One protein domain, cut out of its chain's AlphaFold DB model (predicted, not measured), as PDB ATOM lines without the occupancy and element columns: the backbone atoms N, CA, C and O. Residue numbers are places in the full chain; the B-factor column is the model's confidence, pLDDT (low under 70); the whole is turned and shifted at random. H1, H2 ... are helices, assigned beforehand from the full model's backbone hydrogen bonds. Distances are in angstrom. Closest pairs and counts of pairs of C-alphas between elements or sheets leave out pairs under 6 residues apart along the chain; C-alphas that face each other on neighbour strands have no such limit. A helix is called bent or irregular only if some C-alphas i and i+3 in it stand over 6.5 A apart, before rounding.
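What this domain is: This is residues 148 to 192 of the 206 residues of the protein "Hypothetical protein" of Rotaria sp. Silwood1 (UniProt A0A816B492). The printed part is a long, loose U of chain: it runs out through H1, turns back over residues 160 to 169 and returns through H2, which packs on H1 at a slant. H3 lies farther along the returning leg and touches neither of the other helices, and residues 186 to 192 trail away beyond it as a tail with no named element. The 45 printed residues include three named helices, in the order H1, H2, H3, and no named strand; the class is all helix, though helices hold 19 of the 45 residues, under half. The whole is loose, with a radius of gyration of the C-alphas of 12.9 A, and its outline is a rod that spans 42 by 17 by 14 A.

How they stand to each other: From Met 148 the printed part runs through residues 148 to 152, with no named element, into H1, residues 153 to 159. A short link of 10 residues, 160 to 169, leads to H2, residues 170 to 177; within this link, residues 164 to 166 are a short helical run without a name. H1 and H2 touch, with 7 pairs of C-alphas within 8 A. Their closest C-alphas are those of Leu 159, the last residue of H1, and Arg 170, the first residue of H2, 5.0 A apart. From centre to centre the two helices are 9.9 A apart. Their lines stand at a steep tilt of 46 degrees, and they run opposite ways. A tight link of 4 residues, 178 to 181, joins H2 to H3, residues 182 to 185. H2 and H3 are apart, though they follow each other in the chain, with no C-alpha of the one within 8 A of the other. H1 and H3 are apart by the same measure. Residues 178 to 183, of which 182 to 183 belong to H3, stand free. In H1 and H2 every O i to N i+4 pair is within hydrogen-bond range. H3, with 4 residues, is too short for such a pair, and its one O i to N i+3 pair is within range.

Where its parts are: The printed part begins with C-alpha 148 of Met 148 at (-34.396, 3.104, -9.727). H1 runs from Pro 153 to Leu 159 and measures 10.1 A from first to last C-alpha; C-alpha 153 stands at (-23.628, -5.094, -15.712). H2, the longest helix by residues with 8, runs from Arg 170 to Arg 177 and measures 10.2 A from first to last C-alpha. Its first C-alpha, 170, stands at (-16.964, 7.661, -17.922), and its last, 177, at (-26.788, 7.461, -20.816). H3 runs from Pro 182 to Lys 185 and measures 5.0 A, ending with C-alpha 185 at (-34.955, 4.543, -17.468). The three helices are not bent.

The domain as a whole: The two C-alphas farthest apart are those of Glu 166 and Ser 192, at 43.0 A. The first and last printed C-alphas, those of Met 148 and Ser 192, are 15.9 A apart. The radius of gyration of the C-alphas is 1.38 times the 9.3 A of a compact globule of 45 residues. The printed part has no cut, and neither link between named helices is long. In the full chain of 206 residues, the printed part begins at residue 148 and ends at residue 192. The mean pLDDT of the printed part is 79.1. The mean is 84 in H1, 89 in H2 and 73 in H3. Ten printed residues of this predicted model are under 70, namely 148 to 149 and 185 to 192; of these, Lys 185 belongs to H3.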
ATOM      1  N   MET A 148     -35.210   3.132  -8.513       61.50
ATOM      2  CA  MET A 148     -34.396   3.104  -9.727       61.50
ATOM      3  C   MET A 148     -34.260   1.676 -10.251       61.50
ATOM      4  O   MET A 148     -34.068   0.738  -9.471       61.50
ATOM      5  N   TYR A 149     -34.266   1.519 -11.577       65.75
ATOM      6  CA  TYR A 149     -33.944   0.240 -12.202       65.75
ATOM      7  C   TYR A 149     -32.504  -0.185 -11.877       65.75
ATOM      8  O   TYR A 149     -31.599   0.659 -11.818       65.75
ATOM      9  N   PRO A 150     -32.252  -1.493 -11.689       70.38
ATOM     10  CA  PRO A 150     -30.894  -1.988 -11.537       70.38
ATOM     11  C   PRO A 150     -30.072  -1.663 -12.791       70.38
ATOM     12  O   PRO A 150     -30.490  -1.915 -13.920       70.38
ATOM     13  N   VAL A 151     -28.878  -1.104 -12.587       75.38
ATOM     14  CA  VAL A 151     -27.956  -0.778 -13.682       75.38
ATOM     15  C   VAL A 151     -27.456  -2.072 -14.327       75.38
ATOM     16  O   VAL A 151     -26.992  -2.971 -13.623       75.38
ATOM     17  N   LEU A 152     -27.509  -2.157 -15.663       80.12
ATOM     18  CA  LEU A 152     -27.012  -3.328 -16.387       80.12
ATOM     19  C   LEU A 152     -25.509  -3.544 -16.108       80.12
ATOM     20  O   LEU A 152     -24.746  -2.572 -16.089       80.12
ATOM     21  N   PRO A 153     -25.041  -4.800 -15.953       82.06
ATOM     22  CA  PRO A 153     -23.628  -5.094 -15.712       82.06
ATOM     23  C   PRO A 153     -22.684  -4.498 -16.764       82.06
ATOM     24  O   PRO A 153     -21.613  -4.014 -16.416       82.06
ATOM     25  N   SER A 154     -23.109  -4.456 -18.031       81.75
ATOM     26  CA  SER A 154     -22.363  -3.840 -19.137       81.75
ATOM     27  C   SER A 154     -22.137  -2.337 -18.941       81.75
ATOM     28  O   SER A 154     -21.046  -1.831 -19.183       81.75
ATOM     29  N   ILE A 155     -23.147  -1.624 -18.436       83.06
ATOM     30  CA  ILE A 155     -23.071  -0.192 -18.122       83.06
ATOM     31  C   ILE A 155     -22.144   0.036 -16.923       83.06
ATOM     32  O   ILE A 155     -21.351   0.978 -16.911       83.06
ATOM     33  N   ARG A 156     -22.215  -0.841 -15.914       83.88
ATOM     34  CA  ARG A 156     -21.317  -0.786 -14.754       83.88
ATOM     35  C   ARG A 156     -19.866  -1.047 -15.153       83.88
ATOM     36  O   ARG A 156     -18.984  -0.392 -14.618       83.88
ATOM     37  N   TYR A 157     -19.628  -1.969 -16.082       86.69
ATOM     38  CA  TYR A 157     -18.296  -2.255 -16.609       86.69
ATOM     39  C   TYR A 157     -17.729  -1.067 -17.394       86.69
ATOM     40  O   TYR A 157     -16.599  -0.665 -17.149       86.69
ATOM     41  N   CYS A 158     -18.548  -0.442 -18.246       86.69
ATOM     42  CA  CYS A 158     -18.191   0.762 -18.999       86.69
ATOM     43  C   CYS A 158     -17.650   1.880 -18.089       86.69
ATOM     44  O   CYS A 158     -16.618   2.451 -18.397       86.69
ATOM     45  N   LEU A 159     -18.248   2.123 -16.915       84.12
ATOM     46  CA  LEU A 159     -17.769   3.145 -15.967       84.12
ATOM     47  C   LEU A 159     -16.320   2.962 -15.487       84.12
ATOM     48  O   LEU A 159     -15.680   3.957 -15.150       84.12
ATOM     49  N   TYR A 160     -15.834   1.722 -15.426       84.44
ATOM     50  CA  TYR A 160     -14.511   1.381 -14.894       84.44
ATOM     51  C   TYR A 160     -13.547   0.869 -15.968       84.44
ATOM     52  O   TYR A 160     -12.463   0.399 -15.628       84.44
ATOM     53  N   ASN A 161     -13.933   0.933 -17.242       85.44
ATOM     54  CA  ASN A 161     -13.116   0.443 -18.339       85.44
ATOM     55  C   ASN A 161     -12.489   1.605 -19.115       85.44
ATOM     56  O   ASN A 161     -13.220   2.390 -19.710       85.44
ATOM     57  N   GLY A 162     -11.159   1.684 -19.132       86.69
ATOM     58  CA  GLY A 162     -10.423   2.670 -19.927       86.69
ATOM     59  C   GLY A 162     -10.313   4.067 -19.307       86.69
ATOM     60  O   GLY A 162     -10.741   4.325 -18.177       86.69
ATOM     61  N   ILE A 163      -9.702   4.983 -20.061       82.06
ATOM     62  CA  ILE A 163      -9.446   6.373 -19.658       82.06
ATOM     63  C   ILE A 163     -10.338   7.300 -20.488       82.06
ATOM     64  O   ILE A 163     -10.411   7.194 -21.707       82.06
ATOM     65  N   SER A 164     -10.984   8.279 -19.846       84.00
ATOM     66  CA  SER A 164     -11.943   9.174 -20.522       84.00
ATOM     67  C   SER A 164     -11.359  10.014 -21.661       84.00
ATOM     68  O   SER A 164     -12.113  10.490 -22.504       84.00
ATOM     69  N   LYS A 165     -10.033  10.185 -21.701       83.69
ATOM     70  CA  LYS A 165      -9.325  10.891 -22.776       83.69
ATOM     71  C   LYS A 165      -9.361  10.127 -24.108       83.69
ATOM     72  O   LYS A 165      -9.306  10.756 -25.156       83.69
ATOM     73  N   GLU A 166      -9.497   8.805 -24.066       88.44
ATOM     74  CA  GLU A 166      -9.558   7.923 -25.243       88.44
ATOM     75  C   GLU A 166     -11.005   7.623 -25.661       88.44
ATOM     76  O   GLU A 166     -11.274   6.672 -26.382       88.44
ATOM     77  N   PHE A 167     -11.955   8.437 -25.197       84.75
ATOM     78  CA  PHE A 167     -13.394   8.233 -25.371       84.75
ATOM     79  C   PHE A 167     -13.976   6.987 -24.693       84.75
ATOM     80  O   PHE A 167     -15.140   6.661 -24.914       84.75
ATOM     81  N   GLU A 168     -13.229   6.354 -23.792       88.31
ATOM     82  CA  GLU A 168     -13.694   5.211 -23.009       88.31
ATOM     83  C   GLU A 168     -14.201   5.621 -21.610       88.31
ATOM     84  O   GLU A 168     -14.277   6.802 -21.231       88.31
ATOM     85  N   GLY A 169     -14.581   4.636 -20.802       89.31
ATOM     86  CA  GLY A 169     -14.855   4.845 -19.389       89.31
ATOM     87  C   GLY A 169     -16.100   5.685 -19.128       89.31
ATOM     88  O   GLY A 169     -17.194   5.478 -19.659       89.31
ATOM     89  N   ARG A 170     -15.912   6.709 -18.291       89.25
ATOM     90  CA  ARG A 170     -16.964   7.661 -17.922       89.25
ATOM     91  C   ARG A 170     -17.534   8.419 -19.126       89.25
ATOM     92  O   ARG A 170     -18.723   8.733 -19.098       89.25
ATOM     93  N   LEU A 171     -16.732   8.726 -20.148       89.88
ATOM     94  CA  LEU A 171     -17.225   9.482 -21.300       89.88
ATOM     95  C   LEU A 171     -18.189   8.630 -22.137       89.88
ATOM     96  O   LEU A 171     -19.307   9.069 -22.412       89.88
ATOM     97  N   ASP A 172     -17.811   7.383 -22.431       90.06
ATOM     98  CA  ASP A 172     -18.678   6.401 -23.094       90.06
ATOM     99  C   ASP A 172     -19.968   6.152 -22.290       90.06
ATOM    100  O   ASP A 172     -21.072   6.164 -22.840       90.06
ATOM    101  N   TYR A 173     -19.870   6.055 -20.960       89.69
ATOM    102  CA  TYR A 173     -21.046   5.946 -20.092       89.69
ATOM    103  C   TYR A 173     -22.012   7.129 -20.260       89.69
ATOM    104  O   TYR A 173     -23.226   6.929 -20.339       89.69
ATOM    105  N   LEU A 174     -21.504   8.366 -20.303       88.81
ATOM    106  CA  LEU A 174     -22.339   9.560 -20.456       88.81
ATOM    107  C   LEU A 174     -23.009   9.619 -21.830       88.81
ATOM    108  O   LEU A 174     -24.175  10.007 -21.908       88.81
ATOM    109  N   ASN A 175     -22.311   9.194 -22.882       90.31
ATOM    110  CA  ASN A 175     -22.882   9.093 -24.222       90.31
ATOM    111  C   ASN A 175     -24.004   8.049 -24.253       90.31
ATOM    112  O   ASN A 175     -25.130   8.364 -24.634       90.31
ATOM    113  N   LYS A 176     -23.748   6.846 -23.726       87.31
ATOM    114  CA  LYS A 176     -24.749   5.773 -23.613       87.31
ATOM    115  C   LYS A 176     -25.942   6.162 -22.745       87.31
ATOM    116  O   LYS A 176     -27.070   5.771 -23.030       87.31
ATOM    117  N   ARG A 177     -25.723   6.966 -21.701       84.06
ATOM    118  CA  ARG A 177     -26.788   7.461 -20.816       84.06
ATOM    119  C   ARG A 177     -27.805   8.341 -21.548       84.06
ATOM    120  O   ARG A 177     -28.951   8.362 -21.113       84.06
ATOM    121  N   LYS A 178     -27.401   9.066 -22.594       85.81
ATOM    122  CA  LYS A 178     -28.279   9.976 -23.349       85.81
ATOM    123  C   LYS A 178     -29.157   9.268 -24.385       85.81
ATOM    124  O   LYS A 178     -30.063   9.901 -24.905       85.81
ATOM    125  N   ILE A 179     -28.892   7.991 -24.677       87.12
ATOM    126  CA  ILE A 179     -29.626   7.221 -25.696       87.12
ATOM    127  C   ILE A 179     -31.094   7.020 -25.297       87.12
ATOM    128  O   ILE A 179     -31.963   7.057 -26.159       87.12
ATOM    129  N   TYR A 180     -31.363   6.826 -24.004       81.56
ATOM    130  CA  TYR A 180     -32.700   6.518 -23.494       81.56
ATOM    131  C   TYR A 180     -33.325   7.714 -22.786       81.56
ATOM    132  O   TYR A 180     -32.656   8.420 -22.018       81.56
ATOM    133  N   ALA A 181     -34.626   7.905 -22.992       80.31
ATOM    134  CA  ALA A 181     -35.379   8.936 -22.297       80.31
ATOM    135  C   ALA A 181     -35.523   8.590 -20.798       80.31
ATOM    136  O   ALA A 181     -35.538   7.413 -20.425       80.31
ATOM    137  N   PRO A 182     -35.675   9.585 -19.903       75.56
ATOM    138  CA  PRO A 182     -35.890   9.333 -18.477       75.56
ATOM    139  C   PRO A 182     -37.059   8.378 -18.194       75.56
ATOM    140  O   PRO A 182     -36.930   7.516 -17.329       75.56
ATOM    141  N   ASN A 183     -38.141   8.469 -18.971       73.06
ATOM    142  CA  ASN A 183     -39.345   7.639 -18.829       73.06
ATOM    143  C   ASN A 183     -39.092   6.153 -19.143       73.06
ATOM    144  O   ASN A 183     -39.819   5.284 -18.680       73.06
ATOM    145  N   GLU A 184     -38.052   5.850 -19.920       74.31
ATOM    146  CA  GLU A 184     -37.638   4.477 -20.230       74.31
ATOM    147  C   GLU A 184     -36.669   3.929 -19.171       74.31
ATOM    148  O   GLU A 184     -36.465   2.719 -19.059       74.31
ATOM    149  N   LYS A 185     -36.044   4.832 -18.405       68.44
ATOM    150  CA  LYS A 185     -34.955   4.543 -17.468       68.44
ATOM    151  C   LYS A 185     -35.382   4.546 -16.007       68.44
ATOM    152  O   LYS A 185     -34.645   4.014 -15.179       68.44
ATOM    153  N   TYR A 186     -36.503   5.167 -15.672       68.75
ATOM    154  CA  TYR A 186     -37.025   5.282 -14.316       68.75
ATOM    155  C   TYR A 186     -38.497   4.900 -14.331       68.75
ATOM    156  O   TYR A 186     -39.201   5.216 -15.288       68.75
ATOM    157  N   TYR A 187     -38.946   4.174 -13.304       69.12
ATOM    158  CA  TYR A 187     -40.380   3.988 -13.121       69.12
ATOM    159  C   TYR A 187     -40.992   5.381 -12.998       69.12
ATOM    160  O   TYR A 187     -40.368   6.253 -12.381       69.12
ATOM    161  N   GLU A 188     -42.163   5.599 -13.606       64.75
ATOM    162  CA  GLU A 188     -42.905   6.843 -13.405       64.75
ATOM    163  C   GLU A 188     -42.949   7.089 -11.894       64.75
ATOM    164  O   GLU A 188     -43.407   6.202 -11.159       64.75
ATOM    165  N   PRO A 189     -42.388   8.206 -11.394       59.91
ATOM    166  CA  PRO A 189     -42.484   8.477  -9.979       59.91
ATOM    167  C   PRO A 189     -43.974   8.494  -9.664       59.91
ATOM    168  O   PRO A 189     -44.735   9.232 -10.296       59.91
ATOM    169  N   LEU A 190     -44.399   7.664  -8.706       55.69
ATOM    170  CA  LEU A 190     -45.678   7.890  -8.051       55.69
ATOM    171  C   LEU A 190     -45.623   9.351  -7.618       55.69
ATOM    172  O   LEU A 190     -44.749   9.722  -6.835       55.69
ATOM    173  N   CYS A 191     -46.463  10.193  -8.216       54.31
ATOM    174  CA  CYS A 191     -46.574  11.601  -7.868       54.31
ATOM    175  C   CYS A 191     -47.149  11.694  -6.448       54.31
ATOM    176  O   CYS A 191     -48.308  12.036  -6.262       54.31
ATOM    177  N   SER A 192     -46.364  11.331  -5.438       53.38
ATOM    178  CA  SER A 192     -46.759  11.304  -4.034       53.38
ATOM    179  C   SER A 192     -46.412  12.606  -3.315       53.38
ATOM    180  O   SER A 192     -46.335  12.634  -2.094       53.38
TER     181      SER A 192